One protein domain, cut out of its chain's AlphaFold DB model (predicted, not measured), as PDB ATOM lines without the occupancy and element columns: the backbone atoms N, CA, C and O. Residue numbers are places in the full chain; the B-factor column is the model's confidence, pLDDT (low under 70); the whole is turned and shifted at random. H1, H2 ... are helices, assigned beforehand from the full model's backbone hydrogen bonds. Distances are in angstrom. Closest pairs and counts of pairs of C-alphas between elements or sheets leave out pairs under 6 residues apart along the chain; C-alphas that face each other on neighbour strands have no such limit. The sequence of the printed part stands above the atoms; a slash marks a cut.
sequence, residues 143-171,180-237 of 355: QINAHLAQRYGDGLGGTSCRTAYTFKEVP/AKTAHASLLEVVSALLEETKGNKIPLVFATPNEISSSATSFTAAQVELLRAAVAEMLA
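AT A GLANCE: This is residues 143 to 171 and 180 to 237 of the 355 residues of an uncharacterized protein of Myxococcaceae bacterium (UniProt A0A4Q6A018). Two helices, H2 and H3, run roughly the same way near each other, and H1 lies over one side of them, nearly at right angles to H3. Two long unnamed stretches fill out the rest: residues 152 to 171 lead away from H1, and in residues 198 to 221 the chain loops back from the end of H2 to the start of H3, with residues 202 to 216 on the side away from H1. You have 87 printed residues with three named helices, in the order H1, H2, H3, and no named strand. The class is all helix, though named elements hold 40 of the 87 residues. The whole is compact, with a radius of gyration of the C-alphas of 12.5 A and spans of 38 by 30 by 21 A.

HOW THE PARTS SIT: Start at H1, residues 143 to 151, and look to H3, residues 222 to 237, which touches it with residues 229 to 236 alone. Their closest C-alphas, those of Ile 144 and Ala 233, are 6.2 A apart. Their lines are about perpendicular, at 83 degrees. H2, residues 183 to 197, is near H3, with 9 pairs of C-alphas within 10 A, and is apart from H1. In H1, H2 and H3 every O i to N i+4 pair is within hydrogen-bond range.

IN THESE COORDINATES: Find C-alpha 143 at (31.200, 39.140, -20.827), where H1 begins; it runs 12.1 A to C-alpha 151. H2 runs 21.4 A from C-alpha 183 at (46.432, 32.086, 0.479). H3 runs 22.7 A, ending at C-alpha 237 at (29.426, 29.873, -25.911).

THE WHOLE: The C-alphas farthest apart, those of Pro 171 and Lys 202, are 38.9 A apart. Residues 172 to 179 are not printed, and C-alphas 171 and 180 are 4.7 A apart across this cut, which lies in the link from H1 to H2. The link from H2 to H3 is long, 24 residues. Mean pLDDT of the printed part is 79.1; look for values under 70 at residue 157, residues 203 to 204 and residues 206 to 216.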
ATOM      1  N   GLN A 143      32.034  40.217 -21.391       88.00
ATOM      2  CA  GLN A 143      31.200  39.140 -20.827       88.00
ATOM      3  C   GLN A 143      32.039  38.153 -20.004       88.00
ATOM      4  O   GLN A 143      31.632  37.784 -18.905       88.00
ATOM      5  N   ILE A 144      33.239  37.790 -20.479       87.75
ATOM      6  CA  ILE A 144      34.176  36.929 -19.734       87.75
ATOM      7  C   ILE A 144      34.562  37.588 -18.399       87.75
ATOM      8  O   ILE A 144      34.486  36.957 -17.347       87.75
ATOM      9  N   ASN A 145      34.930  38.877 -18.419       87.62
ATOM     10  CA  ASN A 145      35.250  39.634 -17.205       87.62
ATOM     11  C   ASN A 145      34.053  39.742 -16.249       87.62
ATOM     12  O   ASN A 145      34.235  39.572 -15.047       87.62
ATOM     13  N   ALA A 146      32.847  40.000 -16.765       87.88
ATOM     14  CA  ALA A 146      31.634  40.101 -15.958       87.88
ATOM     15  C   ALA A 146      31.294  38.767 -15.276       87.88
ATOM     16  O   ALA A 146      31.052  38.750 -14.073       87.88
ATOM     17  N   HIS A 147      31.366  37.646 -16.004       87.25
ATOM     18  CA  HIS A 147      31.164  36.311 -15.436       87.25
ATOM     19  C   HIS A 147      32.191  36.000 -14.338       87.25
ATOM     20  O   HIS A 147      31.835  35.551 -13.247       87.25
ATOM     21  N   LEU A 148      33.472  36.292 -14.593       87.12
ATOM     22  CA  LEU A 148      34.547  36.085 -13.621       87.12
ATOM     23  C   LEU A 148      34.424  36.984 -12.383       87.12
ATOM     24  O   LEU A 148      34.719  36.525 -11.286       87.12
ATOM     25  N   ALA A 149      33.964  38.228 -12.519       87.38
ATOM     26  CA  ALA A 149      33.714  39.115 -11.381       87.38
ATOM     27  C   ALA A 149      32.453  38.715 -10.591       87.38
ATOM     28  O   ALA A 149      32.446  38.798  -9.366       87.38
ATOM     29  N   GLN A 150      31.406  38.233 -11.269       87.81
ATOM     30  CA  GLN A 150      30.176  37.759 -10.630       87.81
ATOM     31  C   GLN A 150      30.394  36.457  -9.845       87.81
ATOM     32  O   GLN A 150      29.833  36.294  -8.763       87.81
ATOM     33  N   ARG A 151      31.181  35.518 -10.389       85.44
ATOM     34  CA  ARG A 151      31.400  34.197  -9.779       85.44
ATOM     35  C   ARG A 151      32.607  34.147  -8.839       85.44
ATOM     36  O   ARG A 151      32.548  33.456  -7.829       85.44
ATOM     37  N   TYR A 152      33.664  34.892  -9.160       86.19
ATOM     38  CA  TYR A 152      34.949  34.914  -8.453       86.19
ATOM     39  C   TYR A 152      35.359  36.364  -8.149       86.19
ATOM     40  O   TYR A 152      36.422  36.838  -8.562       86.19
ATOM     41  N   GLY A 153      34.465  37.095  -7.480       83.94
ATOM     42  CA  GLY A 153      34.674  38.493  -7.107       83.94
ATOM     43  C   GLY A 153      35.806  38.669  -6.092       83.94
ATOM     44  O   GLY A 153      35.951  37.878  -5.165       83.94
ATOM     45  N   ASP A 154      36.595  39.735  -6.242       79.94
ATOM     46  CA  ASP A 154      37.703  40.076  -5.330       79.94
ATOM     47  C   ASP A 154      37.283  40.945  -4.123       79.94
ATOM     48  O   ASP A 154      38.136  41.392  -3.355       79.94
ATOM     49  N   GLY A 155      35.981  41.219  -3.973       72.19
ATOM     50  CA  GLY A 155      35.420  42.139  -2.973       72.19
ATOM     51  C   GLY A 155      35.619  43.631  -3.283       72.19
ATOM     52  O   GLY A 155      35.085  44.475  -2.569       72.19
ATOM     53  N   LEU A 156      36.343  43.969  -4.354       71.69
ATOM     54  CA  LEU A 156      36.705  45.331  -4.772       71.69
ATOM     55  C   LEU A 156      36.107  45.697  -6.146       71.69
ATOM     56  O   LEU A 156      36.532  46.661  -6.780       71.69
ATOM     57  N   GLY A 157      35.124  44.923  -6.623       66.19
ATOM     58  CA  GLY A 157      34.489  45.097  -7.936       66.19
ATOM     59  C   GLY A 157      35.276  44.505  -9.113       66.19
ATOM     60  O   GLY A 157      34.894  44.704 -10.265       66.19
ATOM     61  N   GLY A 158      36.361  43.776  -8.848       78.50
ATOM     62  CA  GLY A 158      37.115  43.006  -9.829       78.50
ATOM     63  C   GLY A 158      36.942  41.494  -9.655       78.50
ATOM     64  O   GLY A 158      36.018  41.015  -9.002       78.50
ATOM     65  N   THR A 159      37.858  40.729 -10.250       82.94
ATOM     66  CA  THR A 159      37.909  39.263 -10.143       82.94
ATOM     67  C   THR A 159      39.244  38.801  -9.570       82.94
ATOM     68  O   THR A 159      40.280  39.409  -9.859       82.94
ATOM     69  N   SER A 160      39.225  37.709  -8.804       80.25
ATOM     70  CA  SER A 160      40.428  37.006  -8.345       80.25
ATOM     71  C   SER A 160      41.162  36.273  -9.478       80.25
ATOM     72  O   SER A 160      42.363  36.030  -9.384       80.25
ATOM     73  N   CYS A 161      40.486  35.996 -10.598       81.12
ATOM     74  CA  CYS A 161      41.036  35.322 -11.778       81.12
ATOM     75  C   CYS A 161      41.840  36.280 -12.689       81.12
ATOM     76  O   CYS A 161      41.560  36.429 -13.884       81.12
ATOM     77  N   ARG A 162      42.835  36.975 -12.118       84.31
ATOM     78  CA  ARG A 162      43.753  37.889 -12.829       84.31
ATOM     79  C   ARG A 162      45.185  37.782 -12.296       84.31
ATOM     80  O   ARG A 162      45.391  37.506 -11.122       84.31
ATOM     81  N   THR A 163      46.168  38.098 -13.137       82.44
ATOM     82  CA  THR A 163      47.603  38.061 -12.787       82.44
ATOM     83  C   THR A 163      47.986  39.029 -11.667       82.44
ATOM     84  O   THR A 163      48.860  38.734 -10.862       82.44
ATOM     85  N   ALA A 164      47.315  40.181 -11.595       81.38
ATOM     86  CA  ALA A 164      47.528  41.206 -10.574       81.38
ATOM     87  C   ALA A 164      46.753  40.953  -9.261       81.38
ATOM     88  O   ALA A 164      46.603  41.871  -8.455       81.38
ATOM     89  N   TYR A 165      46.179  39.762  -9.065       82.12
ATOM     90  CA  TYR A 165      45.518  39.389  -7.817       82.12
ATOM     91  C   TYR A 165      46.347  38.349  -7.067       82.12
ATOM     92  O   TYR A 165      46.639  37.273  -7.586       82.12
ATOM     93  N   THR A 166      46.681  38.687  -5.826       82.81
ATOM     94  CA  THR A 166      47.319  37.787  -4.872       82.81
ATOM     95  C   THR A 166      46.295  37.443  -3.802       82.81
ATOM     96  O   THR A 166      45.748  38.342  -3.155       82.81
ATOM     97  N   PHE A 167      46.037  36.153  -3.616       82.06
ATOM     98  CA  PHE A 167      45.193  35.665  -2.534       82.06
ATOM     99  C   PHE A 167      45.820  36.047  -1.190       82.06
ATOM    100  O   PHE A 167      47.033  35.946  -1.000       82.06
ATOM    101  N   LYS A 168      44.991  36.514  -0.256       81.81
ATOM    102  CA  LYS A 168      45.411  36.844   1.110       81.81
ATOM    103  C   LYS A 168      45.106  35.676   2.036       81.81
ATOM    104  O   LYS A 168      44.154  34.931   1.804       81.81
ATOM    105  N   GLU A 169      45.898  35.544   3.090       79.69
ATOM    106  CA  GLU A 169      45.563  34.650   4.193       79.69
ATOM    107  C   GLU A 169      44.370  35.219   4.961       79.69
ATOM    108  O   GLU A 169      44.313  36.418   5.244       79.69
ATOM    109  N   VAL A 170      43.411  34.352   5.275       75.75
ATOM    110  CA  VAL A 170      42.254  34.678   6.108       75.75
ATOM    111  C   VAL A 170      42.498  34.016   7.465       75.75
ATOM    112  O   VAL A 170      42.517  32.781   7.523       75.75
ATOM    113  N   PRO A 171      42.746  34.785   8.542       72.31
ATOM    114  CA  PRO A 171      42.880  34.214   9.878       72.31
ATOM    115  C   PRO A 171      41.558  33.563  10.302       72.31
ATOM    116  O   PRO A 171      40.494  33.962   9.831       72.31
ATOM    117  N   ALA A 180      40.541  29.146   9.351       72.81
ATOM    118  CA  ALA A 180      41.736  29.761   8.779       72.81
ATOM    119  C   ALA A 180      42.006  29.201   7.373       72.81
ATOM    120  O   ALA A 180      42.142  27.987   7.199       72.81
ATOM    121  N   LYS A 181      42.119  30.085   6.378       76.44
ATOM    122  CA  LYS A 181      42.471  29.728   4.998       76.44
ATOM    123  C   LYS A 181      43.806  30.366   4.636       76.44
ATOM    124  O   LYS A 181      43.941  31.589   4.629       76.44
ATOM    125  N   THR A 182      44.792  29.539   4.295       80.12
ATOM    126  CA  THR A 182      46.036  30.025   3.686       80.12
ATOM    127  C   THR A 182      45.750  30.566   2.285       80.12
ATOM    128  O   THR A 182      44.813  30.129   1.611       80.12
ATOM    129  N   ALA A 183      46.576  31.500   1.812       79.56
ATOM    130  CA  ALA A 183      46.432  32.086   0.479       79.56
ATOM    131  C   ALA A 183      46.424  31.019  -0.636       79.56
ATOM    132  O   ALA A 183      45.659  31.120  -1.595       79.56
ATOM    133  N   HIS A 184      47.229  29.964  -0.472       80.69
ATOM    134  CA  HIS A 184      47.276  28.822  -1.383       80.69
ATOM    135  C   HIS A 184      45.985  27.981  -1.344       80.69
ATOM    136  O   HIS A 184      45.462  27.626  -2.395       80.69
ATOM    137  N   ALA A 185      45.406  27.725  -0.162       82.12
ATOM    138  CA  ALA A 185      44.142  26.988  -0.049       82.12
ATOM    139  C   ALA A 185      42.979  27.720  -0.745       82.12
ATOM    140  O   ALA A 185      42.203  27.092  -1.463       82.12
ATOM    141  N   SER A 186      42.901  29.049  -0.610       80.06
ATOM    142  CA  SER A 186      41.910  29.873  -1.319       80.06
ATOM    143  C   SER A 186      42.104  29.853  -2.844       80.06
ATOM    144  O   SER A 186      41.124  29.871  -3.590       80.06
ATOM    145  N   LEU A 187      43.350  29.771  -3.327       82.31
ATOM    146  CA  LEU A 187      43.641  29.587  -4.752       82.31
ATOM    147  C   LEU A 187      43.166  28.209  -5.240       82.31
ATOM    148  O   LEU A 187      42.513  28.130  -6.280       82.31
ATOM    149  N   LEU A 188      43.436  27.136  -4.487       82.25
ATOM    150  CA  LEU A 188      42.988  25.776  -4.819       82.25
ATOM    151  C   LEU A 188      41.456  25.631  -4.807       82.25
ATOM    152  O   LEU A 188      40.900  24.917  -5.642       82.25
ATOM    153  N   GLU A 189      40.755  26.333  -3.917       83.38
ATOM    154  CA  GLU A 189      39.287  26.402  -3.889       83.38
ATOM    155  C   GLU A 189      38.727  27.051  -5.168       83.38
ATOM    156  O   GLU A 189      37.816  26.510  -5.793       83.38
ATOM    157  N   VAL A 190      39.327  28.154  -5.633       84.19
ATOM    158  CA  VAL A 190      38.953  28.784  -6.913       84.19
ATOM    159  C   VAL A 190      39.309  27.895  -8.110       84.19
ATOM    160  O   VAL A 190      38.490  27.737  -9.012       84.19
ATOM    161  N   VAL A 191      40.493  27.273  -8.126       84.06
ATOM    162  CA  VAL A 191      40.928  26.365  -9.207       84.06
ATOM    163  C   VAL A 191      40.025  25.140  -9.314       84.06
ATOM    164  O   VAL A 191      39.625  24.778 -10.418       84.06
ATOM    165  N   SER A 192      39.676  24.513  -8.189       83.62
ATOM    166  CA  SER A 192      38.767  23.366  -8.181       83.62
ATOM    167  C   SER A 192      37.359  23.767  -8.630       83.62
ATOM    168  O   SER A 192      36.809  23.104  -9.504       83.62
ATOM    169  N   ALA A 193      36.815  24.893  -8.159       85.25
ATOM    170  CA  ALA A 193      35.526  25.410  -8.629       85.25
ATOM    171  C   ALA A 193      35.506  25.732 -10.140       85.25
ATOM    172  O   ALA A 193      34.523  25.433 -10.818       85.25
ATOM    173  N   LEU A 194      36.595  26.288 -10.686       84.12
ATOM    174  CA  LEU A 194      36.751  26.531 -12.127       84.12
ATOM    175  C   LEU A 194      36.844  25.230 -12.928       84.12
ATOM    176  O   LEU A 194      36.258  25.133 -14.007       84.12
ATOM    177  N   LEU A 195      37.567  24.234 -12.409       84.25
ATOM    178  CA  LEU A 195      37.668  22.918 -13.031       84.25
ATOM    179  C   LEU A 195      36.295  22.239 -13.069       84.25
ATOM    180  O   LEU A 195      35.899  21.773 -14.129       84.25
ATOM    181  N   GLU A 196      35.544  22.255 -11.959       83.12
ATOM    182  CA  GLU A 196      34.154  21.777 -11.888       83.12
ATOM    183  C   GLU A 196      33.240  22.490 -12.901       83.12
ATOM    184  O   GLU A 196      32.508  21.829 -13.636       83.12
ATOM    185  N   GLU A 197      33.303  23.824 -12.990       81.94
ATOM    186  CA  GLU A 197      32.463  24.602 -13.914       81.94
ATOM    187  C   GLU A 197      32.793  24.349 -15.400       81.94
ATOM    188  O   GLU A 197      31.909  24.449 -16.253       81.94
ATOM    189  N   THR A 198      34.038  23.990 -15.724       82.06
ATOM    190  CA  THR A 198      34.503  23.769 -17.108       82.06
ATOM    191  C   THR A 198      34.517  22.297 -17.541       82.06
ATOM    192  O   THR A 198      34.918  21.999 -18.667       82.06
ATOM    193  N   LYS A 199      34.006  21.365 -16.715       77.88
ATOM    194  CA  LYS A 199      33.954  19.913 -17.014       77.88
ATOM    195  C   LYS A 199      33.237  19.521 -18.313       77.88
ATOM    196  O   LYS A 199      33.426  18.402 -18.777       77.88
ATOM    197  N   GLY A 200      32.396  20.395 -18.869       71.81
ATOM    198  CA  GLY A 200      31.646  20.157 -20.109       71.81
ATOM    199  C   GLY A 200      32.293  20.705 -21.387       71.81
ATOM    200  O   GLY A 200      31.688  20.596 -22.451       71.81
ATOM    201  N   ASN A 201      33.472  21.326 -21.300       80.94
ATOM    202  CA  ASN A 201      34.135  21.932 -22.455       80.94
ATOM    203  C   ASN A 201      34.772  20.881 -23.376       80.94
ATOM    204  O   ASN A 201      35.273  19.852 -22.921       80.94
ATOM    205  N   LYS A 202      34.827  21.177 -24.679       70.88
ATOM    206  CA  LYS A 202      35.537  20.374 -25.681       70.88
ATOM    207  C   LYS A 202      37.052  20.471 -25.490       70.88
ATOM    208  O   LYS A 202      37.753  19.492 -25.739       70.88
ATOM    209  N   ILE A 203      37.554  21.627 -25.047       69.56
ATOM    210  CA  ILE A 203      38.928  21.780 -24.562       69.56
ATOM    211  C   ILE A 203      38.887  21.773 -23.025       69.56
ATOM    212  O   ILE A 203      38.480  22.769 -22.420       69.56
ATOM    213  N   PRO A 204      39.285  20.673 -22.356       69.50
ATOM    214  CA  PRO A 204      39.294  20.631 -20.900       69.50
ATOM    215  C   PRO A 204      40.312  21.633 -20.347       69.50
ATOM    216  O   PRO A 204      41.453  21.702 -20.811       69.50
ATOM    217  N   LEU A 205      39.916  22.385 -19.317       73.62
ATOM    218  CA  LEU A 205      40.801  23.309 -18.607       73.62
ATOM    219  C   LEU A 205      41.795  22.520 -17.743       73.62
ATOM    220  O   LEU A 205      41.600  22.324 -16.546       73.62
ATOM    221  N   VAL A 206      42.876  22.050 -18.362       67.25
ATOM    222  CA  VAL A 206      43.954  21.359 -17.653       67.25
ATOM    223  C   VAL A 206      44.898  22.391 -17.047       67.25
ATOM    224  O   VAL A 206      45.881  22.812 -17.654       67.25
ATOM    225  N   PHE A 207      44.639  22.751 -15.793       63.09
ATOM    226  CA  PHE A 207      45.749  23.058 -14.902       63.09
ATOM    227  C   PHE A 207      46.504  21.742 -14.673       63.09
ATOM    228  O   PHE A 207      45.894  20.762 -14.236       63.09
ATOM    229  N   ALA A 208      47.809  21.702 -14.979       55.09
ATOM    230  CA  ALA A 208      48.680  20.641 -14.463       55.09
ATOM    231  C   ALA A 208      48.415  20.543 -12.954       55.09
ATOM    232  O   ALA A 208      48.336  21.589 -12.311       55.09
ATOM    233  N   THR A 209      48.116  19.325 -12.487       49.53
ATOM    234  CA  THR A 209      47.061  19.020 -11.490       49.53
ATOM    235  C   THR A 209      46.982  19.957 -10.268       49.53
ATOM    236  O   THR A 209      47.980  20.568  -9.903       49.53
ATOM    237  N   PRO A 210      45.858  20.017  -9.521       53.97
ATOM    238  CA  PRO A 210      45.783  20.815  -8.288       53.97
ATOM    239  C   PRO A 210      46.920  20.577  -7.267       53.97
ATOM    240  O   PRO A 210      47.180  21.458  -6.457       53.97
ATOM    241  N   ASN A 211      47.626  19.439  -7.337       49.94
ATOM    242  CA  ASN A 211      48.804  19.120  -6.518       49.94
ATOM    243  C   ASN A 211      50.163  19.580  -7.108       49.94
ATOM    244  O   ASN A 211      51.173  19.492  -6.415       49.94
ATOM    245  N   GLU A 212      50.218  20.034  -8.364       53.25
ATOM    246  CA  GLU A 212      51.429  20.532  -9.049       53.25
ATOM    247  C   GLU A 212      51.427  22.052  -9.273       53.25
ATOM    248  O   GLU A 212      52.439  22.630  -9.683       53.25
ATOM    249  N   ILE A 213      50.338  22.742  -8.921       59.00
ATOM    250  CA  ILE A 213      50.439  24.161  -8.576       59.00
ATOM    251  C   ILE A 213      51.407  24.243  -7.393       59.00
ATOM    252  O   ILE A 213      51.126  23.693  -6.332       59.00
ATOM    253  N   SER A 214      52.558  24.899  -7.592       60.84
ATOM    254  CA  SER A 214      53.615  25.005  -6.577       60.84
ATOM    255  C   SER A 214      53.024  25.332  -5.205       60.84
ATOM    256  O   SER A 214      52.213  26.251  -5.092       60.84
ATOM    257  N   SER A 215      53.447  24.608  -4.167       61.88
ATOM    258  CA  SER A 215      52.882  24.666  -2.807       61.88
ATOM    259  C   SER A 215      52.957  26.042  -2.126       61.88
ATOM    260  O   SER A 215      52.348  26.244  -1.078       61.88
ATOM    261  N   SER A 216      53.674  26.994  -2.731       64.06
ATOM    262  CA  SER A 216      53.785  28.395  -2.302       64.06
ATOM    263  C   SER A 216      53.100  29.391  -3.254       64.06
ATOM    264  O   SER A 216      53.263  30.600  -3.093       64.06
ATOM    265  N   ALA A 217      52.373  28.932  -4.278       75.94
ATOM    266  CA  ALA A 217      51.723  29.803  -5.254       75.94
ATOM    267  C   ALA A 217      50.477  30.476  -4.660       75.94
ATOM    268  O   ALA A 217      49.572  29.809  -4.154       75.94
ATOM    269  N   THR A 218      50.428  31.804  -4.770       78.19
ATOM    270  CA  THR A 218      49.377  32.675  -4.212       78.19
ATOM    271  C   THR A 218      48.723  33.579  -5.262       78.19
ATOM    272  O   THR A 218      47.928  34.452  -4.916       78.19
ATOM    273  N   SER A 219      49.029  33.386  -6.548       82.75
ATOM    274  CA  SER A 219      48.469  34.130  -7.683       82.75
ATOM    275  C   SER A 219      48.496  33.288  -8.965       82.75
ATOM    276  O   SER A 219      49.248  32.318  -9.070       82.75
ATOM    277  N   PHE A 220      47.673  33.657  -9.951       83.19
ATOM    278  CA  PHE A 220      47.662  33.012 -11.267       83.19
ATOM    279  C   PHE A 220      48.769  33.557 -12.181       83.19
ATOM    280  O   PHE A 220      48.961  34.771 -12.285       83.19
ATOM    281  N   THR A 221      49.446  32.677 -12.922       85.25
ATOM    282  CA  THR A 221      50.401  33.087 -13.966       85.25
ATOM    283  C   THR A 221      49.680  33.599 -15.219       85.25
ATOM    284  O   THR A 221      48.509  33.297 -15.448       85.25
ATOM    285  N   ALA A 222      50.373  34.365 -16.072       82.94
ATOM    286  CA  ALA A 222      49.778  34.914 -17.297       82.94
ATOM    287  C   ALA A 222      49.189  33.826 -18.217       82.94
ATOM    288  O   ALA A 222      48.041  33.947 -18.638       82.94
ATOM    289  N   ALA A 223      49.923  32.728 -18.428       84.06
ATOM    290  CA  ALA A 223      49.460  31.587 -19.220       84.06
ATOM    291  C   ALA A 223      48.231  30.894 -18.600       84.06
ATOM    292  O   ALA A 223      47.303  30.519 -19.312       84.06
ATOM    293  N   GLN A 224      48.174  30.768 -17.267       83.19
ATOM    294  CA  GLN A 224      47.001  30.215 -16.577       83.19
ATOM    295  C   GLN A 224      45.766  31.109 -16.742       83.19
ATOM    296  O   GLN A 224      44.675  30.596 -16.965       83.19
ATOM    297  N   VAL A 225      45.926  32.436 -16.663       86.88
ATOM    298  CA  VAL A 225      44.823  33.392 -16.870       86.88
ATOM    299  C   VAL A 225      44.317  33.361 -18.314       86.88
ATOM    300  O   VAL A 225      43.113  33.486 -18.531       86.88
ATOM    301  N   GLU A 226      45.197  33.171 -19.296       86.88
ATOM    302  CA  GLU A 226      44.821  33.026 -20.706       86.88
ATOM    303  C   GLU A 226      44.010  31.742 -20.953       86.88
ATOM    304  O   GLU A 226      42.894  31.819 -21.470       86.88
ATOM    305  N   LEU A 227      44.498  30.587 -20.485       86.06
ATOM    306  CA  LEU A 227      43.788  29.302 -20.578       86.06
ATOM    307  C   LEU A 227      42.427  29.335 -19.862       86.06
ATOM    308  O   LEU A 227      41.417  28.904 -20.418       86.06
ATOM    309  N   LEU A 228      42.378  29.910 -18.658       87.88
ATOM    310  CA  LEU A 228      41.153  30.108 -17.877       87.88
ATOM    311  C   LEU A 228      40.137  30.965 -18.645       87.88
ATOM    312  O   LEU A 228      38.956  30.623 -18.703       87.88
ATOM    313  N   ARG A 229      40.581  32.059 -19.274       88.75
ATOM    314  CA  ARG A 229      39.717  32.931 -20.086       88.75
ATOM    315  C   ARG A 229      39.203  32.233 -21.338       88.75
ATOM    316  O   ARG A 229      38.030  32.404 -21.654       88.75
ATOM    317  N   ALA A 230      40.035  31.436 -22.008       87.94
ATOM    318  CA  ALA A 230      39.623  30.633 -23.155       87.94
ATOM    319  C   ALA A 230      38.552  29.598 -22.763       87.94
ATOM    320  O   ALA A 230      37.501  29.541 -23.397       87.94
ATOM    321  N   ALA A 231      38.759  28.861 -21.667       87.88
ATOM    322  CA  ALA A 231      37.796  27.875 -21.179       87.88
ATOM    323  C   ALA A 231      36.475  28.510 -20.701       87.88
ATOM    324  O   ALA A 231      35.397  27.980 -20.972       87.88
ATOM    325  N   VAL A 232      36.519  29.670 -20.036       89.00
ATOM    326  CA  VAL A 232      35.297  30.407 -19.664       89.00
ATOM    327  C   VAL A 232      34.568  30.932 -20.903       89.00
ATOM    328  O   VAL A 232      33.342  30.884 -20.941       89.00
ATOM    329  N   ALA A 233      35.289  31.388 -21.928       88.94
ATOM    330  CA  ALA A 233      34.682  31.834 -23.179       88.94
ATOM    331  C   ALA A 233      33.970  30.693 -23.924       88.94
ATOM    332  O   ALA A 233      32.837  30.870 -24.373       88.94
ATOM    333  N   GLU A 234      34.596  29.516 -23.991       88.81
ATOM    334  CA  GLU A 234      33.999  28.310 -24.571       88.81
ATOM    335  C   GLU A 234      32.757  27.866 -23.781       88.81
ATOM    336  O   GLU A 234      31.694  27.643 -24.358       88.81
ATOM    337  N   MET A 235      32.850  27.819 -22.450       88.19
ATOM    338  CA  MET A 235      31.733  27.479 -21.564       88.19
ATOM    339  C   MET A 235      30.542  28.439 -21.750       88.19
ATOM    340  O   MET A 235      29.391  27.995 -21.816       88.19
ATOM    341  N   LEU A 236      30.798  29.746 -21.889       90.25
ATOM    342  CA  LEU A 236      29.762  30.743 -22.176       90.25
ATOM    343  C   LEU A 236      29.121  30.505 -23.549       90.25
ATOM    344  O   LEU A 236      27.893  30.509 -23.648       90.25
ATOM    345  N   ALA A 237      29.922  30.224 -24.582       89.31
ATOM    346  CA  ALA A 237      29.426  29.873 -25.911       89.31
ATOM    347  C   ALA A 237      28.548  28.605 -25.883       89.31
ATOM    348  O   ALA A 237      27.464  28.601 -26.466       89.31
TER     349      ALA A 237